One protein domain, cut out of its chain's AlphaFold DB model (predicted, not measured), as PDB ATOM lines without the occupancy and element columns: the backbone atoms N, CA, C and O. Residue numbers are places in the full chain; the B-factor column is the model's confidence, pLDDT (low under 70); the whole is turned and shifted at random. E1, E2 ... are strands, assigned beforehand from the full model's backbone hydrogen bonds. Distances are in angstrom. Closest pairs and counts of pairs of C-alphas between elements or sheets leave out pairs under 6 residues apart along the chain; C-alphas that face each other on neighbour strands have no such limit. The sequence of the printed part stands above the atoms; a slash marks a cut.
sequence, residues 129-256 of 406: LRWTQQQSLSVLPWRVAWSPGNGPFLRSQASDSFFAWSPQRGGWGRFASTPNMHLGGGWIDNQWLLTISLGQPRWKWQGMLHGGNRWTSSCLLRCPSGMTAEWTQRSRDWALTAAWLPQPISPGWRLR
ATOM      1  N   LEU A 129     -38.959  38.645 -13.698       74.69
ATOM      2  CA  LEU A 129     -37.817  39.018 -12.855       74.69
ATOM      3  C   LEU A 129     -37.147  37.828 -12.150       74.69
ATOM      4  O   LEU A 129     -37.795  36.990 -11.519       74.69
ATOM      5  N   ARG A 130     -35.809  37.807 -12.171       78.56
ATOM      6  CA  ARG A 130     -34.983  36.904 -11.362       78.56
ATOM      7  C   ARG A 130     -33.674  37.560 -10.915       78.56
ATOM      8  O   ARG A 130     -32.755  37.732 -11.708       78.56
ATOM      9  N   TRP A 131     -33.539  37.794  -9.616       77.69
ATOM     10  CA  TRP A 131     -32.294  38.150  -8.939       77.69
ATOM     11  C   TRP A 131     -31.982  37.057  -7.910       77.69
ATOM     12  O   TRP A 131     -32.617  36.976  -6.867       77.69
ATOM     13  N   THR A 132     -31.060  36.141  -8.225       69.12
ATOM     14  CA  THR A 132     -30.696  35.022  -7.316       69.12
ATOM     15  C   THR A 132     -29.203  34.953  -6.998       69.12
ATOM     16  O   THR A 132     -28.744  33.990  -6.392       69.12
ATOM     17  N   GLN A 133     -28.434  35.932  -7.470       67.06
ATOM     18  CA  GLN A 133     -26.997  36.083  -7.267       67.06
ATOM     19  C   GLN A 133     -26.704  37.582  -7.278       67.06
ATOM     20  O   GLN A 133     -27.133  38.269  -8.203       67.06
ATOM     21  N   GLN A 134     -25.947  38.089  -6.303       70.31
ATOM     22  CA  GLN A 134     -25.612  39.517  -6.201       70.31
ATOM     23  C   GLN A 134     -25.004  40.068  -7.508       70.31
ATOM     24  O   GLN A 134     -25.323  41.177  -7.920       70.31
ATOM     25  N   GLN A 135     -24.205  39.248  -8.200       74.62
ATOM     26  CA  GLN A 135     -23.491  39.582  -9.436       74.62
ATOM     27  C   GLN A 135     -24.325  39.503 -10.734       74.62
ATOM     28  O   GLN A 135     -23.799  39.876 -11.782       74.62
ATOM     29  N   SER A 136     -25.580  39.020 -10.732       80.81
ATOM     30  CA  SER A 136     -26.401  39.046 -11.960       80.81
ATOM     31  C   SER A 136     -27.914  39.107 -11.733       80.81
ATOM     32  O   SER A 136     -28.465  38.337 -10.943       80.81
ATOM     33  N   LEU A 137     -28.569  39.951 -12.528       83.06
ATOM     34  CA  LEU A 137     -30.009  40.187 -12.579       83.06
ATOM     35  C   LEU A 137     -30.578  39.686 -13.919       83.06
ATOM     36  O   LEU A 137     -29.949  39.848 -14.959       83.06
ATOM     37  N   SER A 138     -31.779  39.118 -13.918       80.31
ATOM     38  CA  SER A 138     -32.552  38.799 -15.120       80.31
ATOM     39  C   SER A 138     -33.888  39.532 -15.112       80.31
ATOM     40  O   SER A 138     -34.598  39.511 -14.108       80.31
ATOM     41  N   VAL A 139     -34.215  40.140 -16.250       81.00
ATOM     42  CA  VAL A 139     -35.462  40.851 -16.559       81.00
ATOM     43  C   VAL A 139     -35.867  40.369 -17.956       81.00
ATOM     44  O   VAL A 139     -35.390  40.917 -18.945       81.00
ATOM     45  N   LEU A 140     -36.617  39.266 -18.060       72.19
ATOM     46  CA  LEU A 140     -36.799  38.542 -19.331       72.19
ATOM     47  C   LEU A 140     -37.242  39.469 -20.487       72.19
ATOM     48  O   LEU A 140     -38.125  40.299 -20.279       72.19
ATOM     49  N   PRO A 141     -36.660  39.338 -21.699       74.12
ATOM     50  CA  PRO A 141     -35.676  38.331 -22.139       74.12
ATOM     51  C   PRO A 141     -34.218  38.598 -21.707       74.12
ATOM     52  O   PRO A 141     -33.322  37.818 -22.038       74.12
ATOM     53  N   TRP A 142     -33.957  39.686 -20.980       80.31
ATOM     54  CA  TRP A 142     -32.618  40.167 -20.647       80.31
ATOM     55  C   TRP A 142     -32.000  39.502 -19.408       80.31
ATOM     56  O   TRP A 142     -32.665  39.109 -18.445       80.31
ATOM     57  N   ARG A 143     -30.668  39.450 -19.400       85.44
ATOM     58  CA  ARG A 143     -29.815  39.174 -18.246       85.44
ATOM     59  C   ARG A 143     -28.652  40.158 -18.236       85.44
ATOM     60  O   ARG A 143     -27.947  40.277 -19.235       85.44
ATOM     61  N   VAL A 144     -28.436  40.797 -17.093       87.06
ATOM     62  CA  VAL A 144     -27.304  41.686 -16.818       87.06
ATOM     63  C   VAL A 144     -26.394  41.029 -15.781       87.06
ATOM     64  O   VAL A 144     -26.874  40.437 -14.812       87.06
ATOM     65  N   ALA A 145     -25.083  41.098 -15.980       85.88
ATOM     66  CA  ALA A 145     -24.074  40.519 -15.105       85.88
ATOM     67  C   ALA A 145     -22.991  41.561 -14.798       85.88
ATOM     68  O   ALA A 145     -22.234  41.962 -15.678       85.88
ATOM     69  N   TRP A 146     -22.913  41.978 -13.534       81.12
ATOM     70  CA  TRP A 146     -22.040  43.057 -13.056       81.12
ATOM     71  C   TRP A 146     -20.561  42.648 -12.986       81.12
ATOM     72  O   TRP A 146     -19.672  43.491 -12.986       81.12
ATOM     73  N   SER A 147     -20.290  41.343 -12.934       75.19
ATOM     74  CA  SER A 147     -18.940  40.769 -12.934       75.19
ATOM     75  C   SER A 147     -18.915  39.531 -13.844       75.19
ATOM     76  O   SER A 147     -18.890  38.403 -13.353       75.19
ATOM     77  N   PRO A 148     -19.009  39.703 -15.177       68.31
ATOM     78  CA  PRO A 148     -19.312  38.606 -16.098       68.31
ATOM     79  C   PRO A 148     -18.114  37.690 -16.398       68.31
ATOM     80  O   PRO A 148     -18.300  36.606 -16.955       68.31
ATOM     81  N   GLY A 149     -16.891  38.118 -16.065       78.44
ATOM     82  CA  GLY A 149     -15.653  37.403 -16.383       78.44
ATOM     83  C   GLY A 149     -15.564  37.081 -17.877       78.44
ATOM     84  O   GLY A 149     -15.571  37.971 -18.724       78.44
ATOM     85  N   ASN A 150     -15.553  35.790 -18.213       76.00
ATOM     86  CA  ASN A 150     -15.480  35.324 -19.599       76.00
ATOM     87  C   ASN A 150     -16.837  35.296 -20.348       76.00
ATOM     88  O   ASN A 150     -16.900  34.746 -21.453       76.00
ATOM     89  N   GLY A 151     -17.908  35.865 -19.782       85.19
ATOM     90  CA  GLY A 151     -19.229  36.037 -20.409       85.19
ATOM     91  C   GLY A 151     -19.541  37.480 -20.857       85.19
ATOM     92  O   GLY A 151     -18.704  38.370 -20.705       85.19
ATOM     93  N   PRO A 152     -20.744  37.724 -21.411       87.00
ATOM     94  CA  PRO A 152     -21.247  39.066 -21.700       87.00
ATOM     95  C   PRO A 152     -21.756  39.781 -20.435       87.00
ATOM     96  O   PRO A 152     -22.257  39.139 -19.511       87.00
ATOM     97  N   PHE A 153     -21.688  41.115 -20.428       90.69
ATOM     98  CA  PHE A 153     -22.320  41.980 -19.423       90.69
ATOM     99  C   PHE A 153     -23.843  42.008 -19.593       90.69
ATOM    100  O   PHE A 153     -24.571  41.887 -18.615       90.69
ATOM    101  N   LEU A 154     -24.324  42.132 -20.834       91.31
ATOM    102  CA  LEU A 154     -25.742  42.140 -21.188       91.31
ATOM    103  C   LEU A 154     -26.018  41.028 -22.201       91.31
ATOM    104  O   LEU A 154     -25.341  40.939 -23.223       91.31
ATOM    105  N   ARG A 155     -27.021  40.187 -21.939       89.50
ATOM    106  CA  ARG A 155     -27.502  39.130 -22.842       89.50
ATOM    107  C   ARG A 155     -29.018  39.217 -22.977       89.50
ATOM    108  O   ARG A 155     -29.696  39.405 -21.977       89.50
ATOM    109  N   SER A 156     -29.541  39.013 -24.180       85.31
ATOM    110  CA  SER A 156     -30.963  38.798 -24.456       85.31
ATOM    111  C   SER A 156     -31.146  37.539 -25.287       85.31
ATOM    112  O   SER A 156     -30.306  37.219 -26.134       85.31
ATOM    113  N   GLN A 157     -32.238  36.819 -25.051       81.56
ATOM    114  CA  GLN A 157     -32.593  35.643 -25.829       81.56
ATOM    115  C   GLN A 157     -34.108  35.491 -25.935       81.56
ATOM    116  O   GLN A 157     -34.792  35.333 -24.927       81.56
ATOM    117  N   ALA A 158     -34.595  35.474 -27.171       74.50
ATOM    118  CA  ALA A 158     -35.953  35.099 -27.538       74.50
ATOM    119  C   ALA A 158     -35.924  33.836 -28.423       74.50
ATOM    120  O   ALA A 158     -34.866  33.233 -28.643       74.50
ATOM    121  N   SER A 159     -37.083  33.446 -28.951       72.44
ATOM    122  CA  SER A 159     -37.210  32.533 -30.094       72.44
ATOM    123  C   SER A 159     -36.401  33.045 -31.292       72.44
ATOM    124  O   SER A 159     -35.485  32.377 -31.782       72.44
ATOM    125  N   ASP A 160     -36.706  34.273 -31.705       78.94
ATOM    126  CA  ASP A 160     -36.345  34.796 -33.024       78.94
ATOM    127  C   ASP A 160     -35.050  35.602 -33.029       78.94
ATOM    128  O   ASP A 160     -34.384  35.708 -34.062       78.94
ATOM    129  N   SER A 161     -34.649  36.115 -31.865       81.56
ATOM    130  CA  SER A 161     -33.474  36.964 -31.699       81.56
ATOM    131  C   SER A 161     -32.556  36.525 -30.557       81.56
ATOM    132  O   SER A 161     -32.933  35.817 -29.619       81.56
ATOM    133  N   PHE A 162     -31.299  36.943 -30.657       90.88
ATOM    134  CA  PHE A 162     -30.298  36.834 -29.601       90.88
ATOM    135  C   PHE A 162     -29.422  38.083 -29.623       90.88
ATOM    136  O   PHE A 162     -29.129  38.603 -30.697       90.88
ATOM    137  N   PHE A 163     -28.968  38.524 -28.455       92.88
ATOM    138  CA  PHE A 163     -28.005  39.612 -28.308       92.88
ATOM    139  C   PHE A 163     -27.064  39.306 -27.139       92.88
ATOM    140  O   PHE A 163     -27.514  38.824 -26.099       92.88
ATOM    141  N   ALA A 164     -25.774  39.598 -27.277       93.88
ATOM    142  CA  ALA A 164     -24.800  39.516 -26.193       93.88
ATOM    143  C   ALA A 164     -23.721  40.590 -26.355       93.88
ATOM    144  O   ALA A 164     -23.121  40.696 -27.421       93.88
ATOM    145  N   TRP A 165     -23.444  41.358 -25.302       95.00
ATOM    146  CA  TRP A 165     -22.502  42.481 -25.328       95.00
ATOM    147  C   TRP A 165     -21.759  42.656 -23.997       95.00
ATOM    148  O   TRP A 165     -22.279  42.328 -22.929       95.00
ATOM    149  N   SER A 166     -20.537  43.183 -24.056       93.00
ATOM    150  CA  SER A 166     -19.712  43.577 -22.912       93.00
ATOM    151  C   SER A 166     -18.856  44.804 -23.256       93.00
ATOM    152  O   SER A 166     -18.218  44.787 -24.313       93.00
ATOM    153  N   PRO A 167     -18.750  45.825 -22.378       88.25
ATOM    154  CA  PRO A 167     -17.999  47.053 -22.667       88.25
ATOM    155  C   PRO A 167     -16.548  46.817 -23.107       88.25
ATOM    156  O   PRO A 167     -16.044  47.509 -23.981       88.25
ATOM    157  N   GLN A 168     -15.884  45.822 -22.510       87.56
ATOM    158  CA  GLN A 168     -14.461  45.529 -22.732       87.56
ATOM    159  C   GLN A 168     -14.196  44.555 -23.888       87.56
ATOM    160  O   GLN A 168     -13.046  44.375 -24.274       87.56
ATOM    161  N   ARG A 169     -15.232  43.874 -24.396       89.94
ATOM    162  CA  ARG A 169     -15.078  42.777 -25.371       89.94
ATOM    163  C   ARG A 169     -15.887  42.965 -26.647       89.94
ATOM    164  O   ARG A 169     -15.669  42.207 -27.578       89.94
ATOM    165  N   GLY A 170     -16.789  43.944 -26.714       93.25
ATOM    166  CA  GLY A 170     -17.717  44.113 -27.832       93.25
ATOM    167  C   GLY A 170     -18.972  43.250 -27.684       93.25
ATOM    168  O   GLY A 170     -19.361  42.869 -26.578       93.25
ATOM    169  N   GLY A 171     -19.649  42.963 -28.792       94.69
ATOM    170  CA  GLY A 171     -20.894  42.205 -28.784       94.69
ATOM    171  C   GLY A 171     -21.405  41.802 -30.160       94.69
ATOM    172  O   GLY A 171     -20.866  42.187 -31.197       94.69
ATOM    173  N   TRP A 172     -22.459  40.994 -30.154       95.88
ATOM    174  CA  TRP A 172     -23.060  40.409 -31.343       95.88
ATOM    175  C   TRP A 172     -24.547  40.113 -31.146       95.88
ATOM    176  O   TRP A 172     -25.034  40.018 -30.016       95.88
ATOM    177  N   GLY A 173     -25.266  39.916 -32.249       95.00
ATOM    178  CA  GLY A 173     -26.653  39.466 -32.213       95.00
ATOM    179  C   GLY A 173     -27.077  38.688 -33.453       95.00
ATOM    180  O   GLY A 173     -26.345  38.602 -34.437       95.00
ATOM    181  N   ARG A 174     -28.276  38.106 -33.395       92.88
ATOM    182  CA  ARG A 174     -28.958  37.460 -34.527       92.88
ATOM    183  C   ARG A 174     -30.442  37.802 -34.517       92.88
ATOM    184  O   ARG A 174     -31.001  38.060 -33.450       92.88
ATOM    185  N   PHE A 175     -31.070  37.708 -35.678       91.56
ATOM    186  CA  PHE A 175     -32.501  37.898 -35.889       91.56
ATOM    187  C   PHE A 175     -33.025  36.865 -36.895       91.56
ATOM    188  O   PHE A 175     -32.264  36.338 -37.710       91.56
ATOM    189  N   ALA A 176     -34.319  36.559 -36.839       89.69
ATOM    190  CA  ALA A 176     -34.996  35.766 -37.856       89.69
ATOM    191  C   ALA A 176     -35.048  36.562 -39.170       89.69
ATOM    192  O   ALA A 176     -35.655  37.626 -39.234       89.69
ATOM    193  N   SER A 177     -34.398  36.043 -40.212       88.88
ATOM    194  CA  SER A 177     -34.555  36.510 -41.594       88.88
ATOM    195  C   SER A 177     -35.763  35.848 -42.265       88.88
ATOM    196  O   SER A 177     -36.360  36.430 -43.162       88.88
ATOM    197  N   THR A 178     -36.117  34.636 -41.828       87.19
ATOM    198  CA  THR A 178     -37.399  33.954 -42.068       87.19
ATOM    199  C   THR A 178     -37.749  33.148 -40.803       87.19
ATOM    200  O   THR A 178     -36.854  32.932 -39.977       87.19
ATOM    201  N   PRO A 179     -38.980  32.619 -40.637       82.38
ATOM    202  CA  PRO A 179     -39.332  31.759 -39.493       82.38
ATOM    203  C   PRO A 179     -38.427  30.524 -39.319       82.38
ATOM    204  O   PRO A 179     -38.339  29.952 -38.236       82.38
ATOM    205  N   ASN A 180     -37.737  30.126 -40.392       86.69
ATOM    206  CA  ASN A 180     -36.885  28.943 -40.471       86.69
ATOM    207  C   ASN A 180     -35.390  29.282 -40.637       86.69
ATOM    208  O   ASN A 180     -34.571  28.378 -40.799       86.69
ATOM    209  N   MET A 181     -35.007  30.564 -40.621       90.75
ATOM    210  CA  MET A 181     -33.634  31.010 -40.872       90.75
ATOM    211  C   MET A 181     -33.304  32.259 -40.060       90.75
ATOM    212  O   MET A 181     -33.839  33.334 -40.318       90.75
ATOM    213  N   HIS A 182     -32.355  32.142 -39.132       93.44
ATOM    214  CA  HIS A 182     -31.794  33.287 -38.414       93.44
ATOM    215  C   HIS A 182     -30.395  33.603 -38.945       93.44
ATOM    216  O   HIS A 182     -29.565  32.700 -39.085       93.44
ATOM    217  N   LEU A 183     -30.132  34.885 -39.179       95.94
ATOM    218  CA  LEU A 183     -28.821  35.427 -39.529       95.94
ATOM    219  C   LEU A 183     -28.331  36.333 -38.404       95.94
ATOM    220  O   LEU A 183     -29.125  36.929 -37.675       95.94
ATOM    221  N   GLY A 184     -27.017  36.431 -38.239       95.12
ATOM    222  CA  GLY A 184     -26.438  37.278 -37.210       95.12
ATOM    223  C   GLY A 184     -24.945  37.495 -37.359       95.12
ATOM    224  O   GLY A 184     -24.258  36.806 -38.112       95.12
ATOM    225  N   GLY A 185     -24.444  38.444 -36.583       96.25
ATOM    226  CA  GLY A 185     -23.033  38.758 -36.507       96.25
ATOM    227  C   GLY A 185     -22.730  39.823 -35.464       96.25
ATOM    228  O   GLY A 185     -23.594  40.220 -34.677       96.25
ATOM    229  N   GLY A 186     -21.477  40.256 -35.438       95.75
ATOM    230  CA  GLY A 186     -20.985  41.283 -34.530       95.75
ATOM    231  C   GLY A 186     -19.469  41.279 -34.429       95.75
ATOM    232  O   GLY A 186     -18.779  40.763 -35.308       95.75
ATOM    233  N   TRP A 187     -18.963  41.842 -33.339       94.12
ATOM    234  CA  TRP A 187     -17.541  42.062 -33.111       94.12
ATOM    235  C   TRP A 187     -17.194  41.742 -31.657       94.12
ATOM    236  O   TRP A 187     -17.728  42.378 -30.748       94.12
ATOM    237  N   ILE A 188     -16.343  40.739 -31.430       92.75
ATOM    238  CA  ILE A 188     -15.959  40.241 -30.103       92.75
ATOM    239  C   ILE A 188     -14.439  40.069 -30.052       92.75
ATOM    240  O   ILE A 188     -13.862  39.502 -30.972       92.75
ATOM    241  N   ASP A 189     -13.774  40.532 -28.992       90.31
ATOM    242  CA  ASP A 189     -12.323  40.358 -28.775       90.31
ATOM    243  C   ASP A 189     -11.454  40.806 -29.974       90.31
ATOM    244  O   ASP A 189     -10.474  40.154 -30.336       90.31
ATOM    245  N   ASN A 190     -11.835  41.915 -30.620       90.69
ATOM    246  CA  ASN A 190     -11.243  42.427 -31.865       90.69
ATOM    247  C   ASN A 190     -11.324  41.473 -33.075       90.69
ATOM    248  O   ASN A 190     -10.525  41.566 -34.007       90.69
ATOM    249  N   GLN A 191     -12.314  40.579 -33.089       93.50
ATOM    250  CA  GLN A 191     -12.627  39.680 -34.196       93.50
ATOM    251  C   GLN A 191     -14.098  39.803 -34.604       93.50
ATOM    252  O   GLN A 191     -14.986  39.957 -33.769       93.50
ATOM    253  N   TRP A 192     -14.383  39.680 -35.900       94.31
ATOM    254  CA  TRP A 192     -15.761  39.551 -36.363       94.31
ATOM    255  C   TRP A 192     -16.342  38.184 -35.981       94.31
ATOM    256  O   TRP A 192     -15.639  37.173 -35.980       94.31
ATOM    257  N   LEU A 193     -17.646  38.150 -35.714       94.88
ATOM    258  CA  LEU A 193     -18.454  36.938 -35.630       94.88
ATOM    259  C   LEU A 193     -19.524  36.989 -36.724       94.88
ATOM    260  O   LEU A 193     -20.187  38.010 -36.886       94.88
ATOM    261  N   LEU A 194     -19.736  35.874 -37.419       95.25
ATOM    262  CA  LEU A 194     -20.908  35.620 -38.257       95.25
ATOM    263  C   LEU A 194     -21.609  34.353 -37.766       95.25
ATOM    264  O   LEU A 194     -20.957  33.398 -37.337       95.25
ATOM    265  N   THR A 195     -22.936  34.315 -37.852       94.44
ATOM    266  CA  THR A 195     -23.720  33.100 -37.622       94.44
ATOM    267  C   THR A 195     -24.898  32.988 -38.576       94.44
ATOM    268  O   THR A 195     -25.524  33.971 -38.969       94.44
ATOM    269  N   ILE A 196     -25.217  31.742 -38.891       95.19
ATOM    270  CA  ILE A 196     -26.428  31.318 -39.570       95.19
ATOM    271  C   ILE A 196     -27.005  30.144 -38.780       95.19
ATOM    272  O   ILE A 196     -26.269  29.274 -38.311       95.19
ATOM    273  N   SER A 197     -28.321  30.095 -38.621       92.44
ATOM    274  CA  SER A 197     -28.993  28.892 -38.129       92.44
ATOM    275  C   SER A 197     -30.279  28.648 -38.892       92.44
ATOM    276  O   SER A 197     -31.105  29.555 -38.999       92.44
ATOM    277  N   LEU A 198     -30.436  27.422 -39.376       92.00
ATOM    278  CA  LEU A 198     -31.588  26.945 -40.125       92.00
ATOM    279  C   LEU A 198     -32.405  26.008 -39.236       92.00
ATOM    280  O   LEU A 198     -31.849  25.189 -38.500       92.00
ATOM    281  N   GLY A 199     -33.723  26.141 -39.279       85.56
ATOM    282  CA  GLY A 199     -34.656  25.356 -38.487       85.56
ATOM    283  C   GLY A 199     -35.780  24.797 -39.345       85.56
ATOM    284  O   GLY A 199     -36.279  25.462 -40.242       85.56
ATOM    285  N   GLN A 200     -36.160  23.562 -39.047       80.75
ATOM    286  CA  GLN A 200     -37.349  22.858 -39.512       80.75
ATOM    287  C   GLN A 200     -37.863  21.987 -38.345       80.75
ATOM    288  O   GLN A 200     -37.113  21.751 -37.385       80.75
ATOM    289  N   PRO A 201     -39.097  21.450 -38.388       76.62
ATOM    290  CA  PRO A 201     -39.604  20.571 -37.326       76.62
ATOM    291  C   PRO A 201     -38.723  19.326 -37.103       76.62
ATOM    292  O   PRO A 201     -38.472  18.913 -35.964       76.62
ATOM    293  N   ARG A 202     -38.199  18.766 -38.206       81.88
ATOM    294  CA  ARG A 202     -37.412  17.519 -38.247       81.88
ATOM    295  C   ARG A 202     -35.888  17.710 -38.277       81.88
ATOM    296  O   ARG A 202     -35.169  16.751 -38.019       81.88
ATOM    297  N   TRP A 203     -35.363  18.910 -38.531       85.56
ATOM    298  CA  TRP A 203     -33.920  19.172 -38.420       85.56
ATOM    299  C   TRP A 203     -33.608  20.618 -38.033       85.56
ATOM    300  O   TRP A 203     -34.342  21.537 -38.381       85.56
ATOM    301  N   LYS A 204     -32.504  20.834 -37.314       90.06
ATOM    302  CA  LYS A 204     -31.958  22.163 -37.013       90.06
ATOM    303  C   LYS A 204     -30.451  22.159 -37.220       90.06
ATOM    304  O   LYS A 204     -29.784  21.220 -36.798       90.06
ATOM    305  N   TRP A 205     -29.923  23.213 -37.824       93.81
ATOM    306  CA  TRP A 205     -28.494  23.416 -38.051       93.81
ATOM    307  C   TRP A 205     -28.067  24.808 -37.582       93.81
ATOM    308  O   TRP A 205     -28.830  25.766 -37.686       93.81
ATOM    309  N   GLN A 206     -26.838  24.935 -37.090       92.50
ATOM    310  CA  GLN A 206     -26.223  26.212 -36.749       92.50
ATOM    311  C   GLN A 206     -24.746  26.220 -37.150       92.50
ATOM    312  O   GLN A 206     -23.963  25.405 -36.664       92.50
ATOM    313  N   GLY A 207     -24.366  27.191 -37.979       93.69
ATOM    314  CA  GLY A 207     -22.985  27.544 -38.287       93.69
ATOM    315  C   GLY A 207     -22.582  28.860 -37.617       93.69
ATOM    316  O   GLY A 207     -23.377  29.804 -37.533       93.69
ATOM    317  N   MET A 208     -21.340  28.948 -37.141       94.06
ATOM    318  CA  MET A 208     -20.729  30.207 -36.701       94.06
ATOM    319  C   MET A 208     -19.258  30.272 -37.122       94.06
ATOM    320  O   MET A 208     -18.545  29.272 -37.030       94.06
ATOM    321  N   LEU A 209     -18.807  31.455 -37.535       94.00
ATOM    322  CA  LEU A 209     -17.435  31.762 -37.954       94.00
ATOM    323  C   LEU A 209     -16.935  32.974 -37.162       94.00
ATOM    324  O   LEU A 209     -17.619  33.993 -37.122       94.00
ATOM    325  N   HIS A 210     -15.766  32.870 -36.531       92.56
ATOM    326  CA  HIS A 210     -15.199  33.875 -35.632       92.56
ATOM    327  C   HIS A 210     -13.740  34.161 -36.011       92.56
ATOM    328  O   HIS A 210     -12.912  33.248 -36.031       92.56
ATOM    329  N   GLY A 211     -13.417  35.408 -36.359       86.94
ATOM    330  CA  GLY A 211     -12.063  35.804 -36.769       86.94
ATOM    331  C   GLY A 211     -11.517  35.064 -38.000       86.94
ATOM    332  O   GLY A 211     -10.305  34.945 -38.153       86.94
ATOM    333  N   GLY A 212     -12.389  34.514 -38.851       79.19
ATOM    334  CA  GLY A 212     -12.037  33.764 -40.065       79.19
ATOM    335  C   GLY A 212     -11.512  32.341 -39.843       79.19
ATOM    336  O   GLY A 212     -11.896  31.443 -40.586       79.19
ATOM    337  N   ASN A 213     -10.680  32.105 -38.824       85.00
ATOM    338  CA  ASN A 213     -10.040  30.803 -38.589       85.00
ATOM    339  C   ASN A 213     -10.738  29.919 -37.538       85.00
ATOM    340  O   ASN A 213     -10.538  28.701 -37.535       85.00
ATOM    341  N   ARG A 214     -11.576  30.489 -36.662       92.75
ATOM    342  CA  ARG A 214     -12.360  29.729 -35.677       92.75
ATOM    343  C   ARG A 214     -13.762  29.492 -36.216       92.75
ATOM    344  O   ARG A 214     -14.426  30.420 -36.669       92.75
ATOM    345  N   TRP A 215     -14.245  28.262 -36.129       92.44
ATOM    346  CA  TRP A 215     -15.557  27.885 -36.652       92.44
ATOM    347  C   TRP A 215     -16.248  26.867 -35.755       92.44
ATOM    348  O   TRP A 215     -15.591  26.108 -35.043       92.44
ATOM    349  N   THR A 216     -17.576  26.821 -35.813       93.88
ATOM    350  CA  THR A 216     -18.373  25.730 -35.251       93.88
ATOM    351  C   THR A 216     -19.577  25.438 -36.141       93.88
ATOM    352  O   THR A 216     -20.194  26.350 -36.685       93.88
ATOM    353  N   SER A 217     -19.913  24.158 -36.279       94.12
ATOM    354  CA  SER A 217     -21.083  23.653 -36.999       94.12
ATOM    355  C   SER A 217     -21.787  22.631 -36.111       94.12
ATOM    356  O   SER A 217     -21.149  21.711 -35.596       94.12
ATOM    357  N   SER A 218     -23.083  22.814 -35.883       93.56
ATOM    358  CA  SER A 218     -23.923  21.976 -35.025       93.56
ATOM    359  C   SER A 218     -25.175  21.565 -35.790       93.56
ATOM    360  O   SER A 218     -25.742  22.382 -36.512       93.56
ATOM    361  N   CYS A 219     -25.605  20.314 -35.653       94.44
ATOM    362  CA  CYS A 219     -26.809  19.793 -36.287       94.44
ATOM    363  C   CYS A 219     -27.579  18.881 -35.326       94.44
ATOM    364  O   CYS A 219     -26.984  18.135 -34.546       94.44
ATOM    365  N   LEU A 220     -28.905  18.928 -35.416       92.12
ATOM    366  CA  LEU A 220     -29.850  18.057 -34.732       92.12
ATOM    367  C   LEU A 220     -30.882  17.562 -35.749       92.12
ATOM    368  O   LEU A 220     -31.682  18.350 -36.245       92.12
ATOM    369  N   LEU A 221     -30.897  16.261 -36.009       90.44
ATOM    370  CA  LEU A 221     -31.868  15.550 -36.833       90.44
ATOM    371  C   LEU A 221     -32.873  14.801 -35.942       90.44
ATOM    372  O   LEU A 221     -32.506  14.249 -34.901       90.44
ATOM    373  N   ARG A 222     -34.139  14.769 -36.362       88.62
ATOM    374  CA  ARG A 222     -35.260  14.062 -35.728       88.62
ATOM    375  C   ARG A 222     -36.056  13.340 -36.815       88.62
ATOM    376  O   ARG A 222     -36.634  13.982 -37.688       88.62
ATOM    377  N   CYS A 223     -36.091  12.015 -36.773       77.69
ATOM    378  CA  CYS A 223     -36.807  11.206 -37.758       77.69
ATOM    379  C   CYS A 223     -38.207  10.814 -37.245       77.69
ATOM    380  O   CYS A 223     -38.384  10.709 -36.031       77.69
ATOM    381  N   PRO A 224     -39.186  10.536 -38.133       72.75
ATOM    382  CA  PRO A 224     -40.538  10.112 -37.736       72.75
ATOM    383  C   PRO A 224     -40.572   8.862 -36.846       72.75
ATOM    384  O   PRO A 224     -41.466   8.711 -36.029       72.75
ATOM    385  N   SER A 225     -39.555   8.000 -36.940       74.25
ATOM    386  CA  SER A 225     -39.366   6.833 -36.069       74.25
ATOM    387  C   SER A 225     -39.040   7.166 -34.604       74.25
ATOM    388  O   SER A 225     -38.843   6.254 -33.807       74.25
ATOM    389  N   GLY A 226     -38.889   8.440 -34.231       74.19
ATOM    390  CA  GLY A 226     -38.408   8.849 -32.907       74.19
ATOM    391  C   GLY A 226     -36.884   8.768 -32.740       74.19
ATOM    392  O   GLY A 226     -36.367   9.118 -31.678       74.19
ATOM    393  N   MET A 227     -36.139   8.362 -33.779       83.50
ATOM    394  CA  MET A 227     -34.681   8.499 -33.798       83.50
ATOM    395  C   MET A 227     -34.284   9.982 -33.751       83.50
ATOM    396  O   MET A 227     -34.815  10.800 -34.505       83.50
ATOM    397  N   THR A 228     -33.288  10.319 -32.930       89.62
ATOM    398  CA  THR A 228     -32.656  11.645 -32.937       89.62
ATOM    399  C   THR A 228     -31.141  11.522 -33.031       89.62
ATOM    400  O   THR A 228     -30.540  10.806 -32.229       89.62
ATOM    401  N   ALA A 229     -30.524  12.261 -33.949       92.00
ATOM    402  CA  ALA A 229     -29.074  12.341 -34.097       92.00
ATOM    403  C   ALA A 229     -28.614  13.792 -33.923       92.00
ATOM    404  O   ALA A 229     -29.179  14.704 -34.513       92.00
ATOM    405  N   GLU A 230     -27.594  14.015 -33.110       93.44
ATOM    406  CA  GLU A 230     -27.021  15.320 -32.792       93.44
ATOM    407  C   GLU A 230     -25.514  15.240 -33.031       93.44
ATOM    408  O   GLU A 230     -24.866  14.314 -32.547       93.44
ATOM    409  N   TRP A 231     -24.932  16.191 -33.756       95.44
ATOM    410  CA  TRP A 231     -23.479  16.291 -33.891       95.44
ATOM    411  C   TRP A 231     -23.026  17.740 -33.902       95.44
ATOM    412  O   TRP A 231     -23.756  18.647 -34.291       95.44
ATOM    413  N   THR A 232     -21.820  17.977 -33.402       94.25
ATOM    414  CA  THR A 232     -21.230  19.306 -33.278       94.25
ATOM    415  C   THR A 232     -19.723  19.211 -33.464       94.25
ATOM    416  O   THR A 232     -19.023  18.567 -32.685       94.25
ATOM    417  N   GLN A 233     -19.221  19.890 -34.488       93.12
ATOM    418  CA  GLN A 233     -17.800  20.019 -34.791       93.12
ATOM    419  C   GLN A 233     -17.383  21.482 -34.658       93.12
ATOM    420  O   GLN A 233     -18.177  22.383 -34.926       93.12
ATOM    421  N   ARG A 234     -16.138  21.727 -34.242       91.00
ATOM    422  CA  ARG A 234     -15.575  23.076 -34.137       91.00
ATOM    423  C   ARG A 234     -14.060  23.063 -34.282       91.00
ATOM    424  O   ARG A 234     -13.423  22.064 -33.953       91.00
ATOM    425  N   SER A 235     -13.497  24.190 -34.706       91.19
ATOM    426  CA  SER A 235     -12.055  24.458 -34.677       91.19
ATOM    427  C   SER A 235     -11.467  24.204 -33.285       91.19
ATOM    428  O   SER A 235     -12.097  24.567 -32.286       91.19
ATOM    429  N   ARG A 236     -10.239  23.671 -33.217       83.38
ATOM    430  CA  ARG A 236      -9.506  23.407 -31.962       83.38
ATOM    431  C   ARG A 236      -9.527  24.613 -31.014       83.38
ATOM    432  O   ARG A 236      -9.878  24.468 -29.846       83.38
ATOM    433  N   ASP A 237      -9.275  25.800 -31.557       83.69
ATOM    434  CA  ASP A 237      -9.053  27.039 -30.800       83.69
ATOM    435  C   ASP A 237     -10.333  27.880 -30.629       83.69
ATOM    436  O   ASP A 237     -10.302  29.115 -30.647       83.69
ATOM    437  N   TRP A 238     -11.488  27.213 -30.503       86.75
ATOM    438  CA  TRP A 238     -12.787  27.862 -30.314       86.75
ATOM    439  C   TRP A 238     -12.860  28.618 -28.975       86.75
ATOM    440  O   TRP A 238     -12.978  28.012 -27.908       86.75
ATOM    441  N   ALA A 239     -12.832  29.952 -29.044       79.25
ATOM    442  CA  ALA A 239     -12.663  30.832 -27.885       79.25
ATOM    443  C   ALA A 239     -13.965  31.248 -27.163       79.25
ATOM    444  O   ALA A 239     -13.918  31.653 -26.000       79.25
ATOM    445  N   LEU A 240     -15.135  31.173 -27.813       85.44
ATOM    446  CA  LEU A 240     -16.381  31.685 -27.227       85.44
ATOM    447  C   LEU A 240     -16.988  30.699 -26.219       85.44
ATOM    448  O   LEU A 240     -17.369  29.575 -26.565       85.44
ATOM    449  N   THR A 241     -17.120  31.143 -24.967       83.94
ATOM    450  CA  THR A 241     -17.782  30.380 -23.897       83.94
ATOM    451  C   THR A 241     -19.286  30.253 -24.161       83.94
ATOM    452  O   THR A 241     -19.888  31.100 -24.816       83.94
ATOM    453  N   ALA A 242     -19.942  29.231 -23.595       80.88
ATOM    454  CA  ALA A 242     -21.388  29.028 -23.766       80.88
ATOM    455  C   ALA A 242     -22.252  30.218 -23.281       80.88
ATOM    456  O   ALA A 242     -23.393  30.374 -23.716       80.88
ATOM    457  N   ALA A 243     -21.707  31.100 -22.432       81.38
ATOM    458  CA  ALA A 243     -22.364  32.337 -22.013       81.38
ATOM    459  C   ALA A 243     -22.553  33.346 -23.166       81.38
ATOM    460  O   ALA A 243     -23.489  34.143 -23.117       81.38
ATOM    461  N   TRP A 244     -21.731  33.274 -24.218       86.06
ATOM    462  CA  TRP A 244     -21.846  34.090 -25.432       86.06
ATOM    463  C   TRP A 244     -22.752  33.485 -26.511       86.06
ATOM    464  O   TRP A 244     -22.977  34.140 -27.521       86.06
ATOM    465  N   LEU A 245     -23.266  32.262 -26.332       85.38
ATOM    466  CA  LEU A 245     -23.988  31.521 -27.374       85.38
ATOM    467  C   LEU A 245     -25.493  31.397 -27.062       85.38
ATOM    468  O   LEU A 245     -25.846  31.189 -25.894       85.38
ATOM    469  N   PRO A 246     -26.394  31.451 -28.069       76.38
ATOM    470  CA  PRO A 246     -27.833  31.257 -27.868       76.38
ATOM    471  C   PRO A 246     -28.157  29.849 -27.355       76.38
ATOM    472  O   PRO A 246     -29.079  29.670 -26.563       76.38
ATOM    473  N   GLN A 247     -27.377  28.848 -27.761       75.31
ATOM    474  CA  GLN A 247     -27.461  27.474 -27.271       75.31
ATOM    475  C   GLN A 247     -26.044  26.972 -26.936       75.31
ATOM    476  O   GLN A 247     -25.077  27.441 -27.541       75.31
ATOM    477  N   PRO A 248     -25.868  26.069 -25.954       73.94
ATOM    478  CA  PRO A 248     -24.546  25.610 -25.527       73.94
ATOM    479  C   PRO A 248     -23.933  24.623 -26.536       73.94
ATOM    480  O   PRO A 248     -24.142  23.414 -26.450       73.94
ATOM    481  N   ILE A 249     -23.127  25.138 -27.467       73.88
ATOM    482  CA  ILE A 249     -22.472  24.353 -28.526       73.88
ATOM    483  C   ILE A 249     -21.297  23.533 -27.951       73.88
ATOM    484  O   ILE A 249     -20.137  23.956 -27.941       73.88
ATOM    485  N   SER A 250     -21.615  22.350 -27.416       78.19
ATOM    486  CA  SER A 250     -20.642  21.352 -26.953       78.19
ATOM    487  C   SER A 250     -20.227  20.430 -28.103       78.19
ATOM    488  O   SER A 250     -21.103  19.777 -28.666       78.19
ATOM    489  N   PRO A 251     -18.931  20.337 -28.455       87.25
ATOM    490  CA  PRO A 251     -18.477  19.456 -29.525       87.25
ATOM    491  C   PRO A 251     -18.689  17.987 -29.158       87.25
ATOM    492  O   PRO A 251     -18.688  17.629 -27.977       87.25
ATOM    493  N   GLY A 252     -18.849  17.144 -30.176       93.06
ATOM    494  CA  GLY A 252     -19.166  15.732 -30.011       93.06
ATOM    495  C   GLY A 252     -20.322  15.264 -30.890       93.06
ATOM    496  O   GLY A 252     -20.709  15.936 -31.844       93.06
ATOM    497  N   TRP A 253     -20.891  14.112 -30.551       95.50
ATOM    498  CA  TRP A 253     -22.102  13.571 -31.166       95.50
ATOM    499  C   TRP A 253     -22.935  12.762 -30.166       95.50
ATOM    500  O   TRP A 253     -22.451  12.364 -29.105       95.50
ATOM    501  N   ARG A 254     -24.202  12.532 -30.511       94.31
ATOM    502  CA  ARG A 254     -25.165  11.712 -29.776       94.31
ATOM    503  C   ARG A 254     -26.179  11.124 -30.756       94.31
ATOM    504  O   ARG A 254     -26.831  11.867 -31.480       94.31
ATOM    505  N   LEU A 255     -26.331   9.806 -30.762       94.56
ATOM    506  CA  LEU A 255     -27.357   9.086 -31.513       94.56
ATOM    507  C   LEU A 255     -28.294   8.407 -30.520       94.56
ATOM    508  O   LEU A 255     -27.835   7.639 -29.678       94.56
ATOM    509  N   ARG A 256     -29.598   8.662 -30.637       90.38
ATOM    510  CA  ARG A 256     -30.649   7.971 -29.889       90.38
ATOM    511  C   ARG A 256     -31.602   7.273 -30.851       90.38
ATOM    512  O   ARG A 256     -32.131   7.915 -31.754       90.38
TER     513      ARG A 256
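What this domain is: This is residues 129 to 256 of the 406 residues of an uncharacterized protein of Cryomorphaceae bacterium (UniProt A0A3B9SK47). One broad sheet of twelve strands, each laid beside the one before in chain order, curls like part of a barrel and stays open, its two edges E1 and E12 far from each other. The stretch from 235 to 251, with no named element, folds back from the end of E11 into the hollow of the curl before the chain joins the edge as E12. The printed part has 128 residues with no named helix and twelve named strands, E1 to E12 in order; the sheet is antiparallel throughout and the class is all strand. The whole is compact, with a radius of gyration of the C-alphas of 15.5 A and spans of 46 by 36 by 27 A.

How they stand to each other: The sheet is a meander, each strand the antiparallel neighbour of the one before, and each such pair is a hairpin. Edge strand E1, residues 129 to 133, pairs with E2, residues 136 to 139, through N 130 and O 138, 2.8 A. E3, residues 142 to 145, follows with N 137 and O 144 at 2.9 A. E4, residues 154 to 157, stands at 151 degrees to E3, with N 143 and O 155 at 2.8 A. E5, residues 162 to 166, has N 156 and O 163 of its pair with E4 at 2.8 A. Next come E6, residues 170 to 178, with N 164 and O 172 at 2.9 A, and E7, residues 181 to 188, with N 175 and O 183 at 2.9 A. E8, residues 191 to 199, follows with N 184 and O 195 at 3.0 A, and E9, residues 203 to 210, with N 196 and O 207 at 3.0 A. E10, residues 214 to 222, has N 206 and O 218 at 2.8 A; E11, residues 228 to 234, has N 219 and O 231 at 2.8 A. Edge strand E12, residues 252 to 256, has N 230 and O 254 at 2.8 A. E1 and E12 are apart.

Where its parts are: E1 begins at C-alpha 129, (-37.817, 39.018, -12.855). E6 is 26.3 A long, E7 22.7 A, E8 26.6 A, E9 24.0 A, E10 27.7 A and E11 20.6 A. E10 begins at C-alpha 214, (-12.360, 29.729, -35.677). E12 ends at C-alpha 256, (-30.649, 7.971, -29.889).

The domain as a whole: The twisted sheet turns by 140 degrees across its strands. The two C-alphas farthest apart, of Gln 168 and Ser 225, are 47.9 A apart. The printed part has no cut; the link from E11 to E12 is long, with 17 residues. Mean pLDDT of the printed part is 86.5, with residues 132, 133 and 148 under 70.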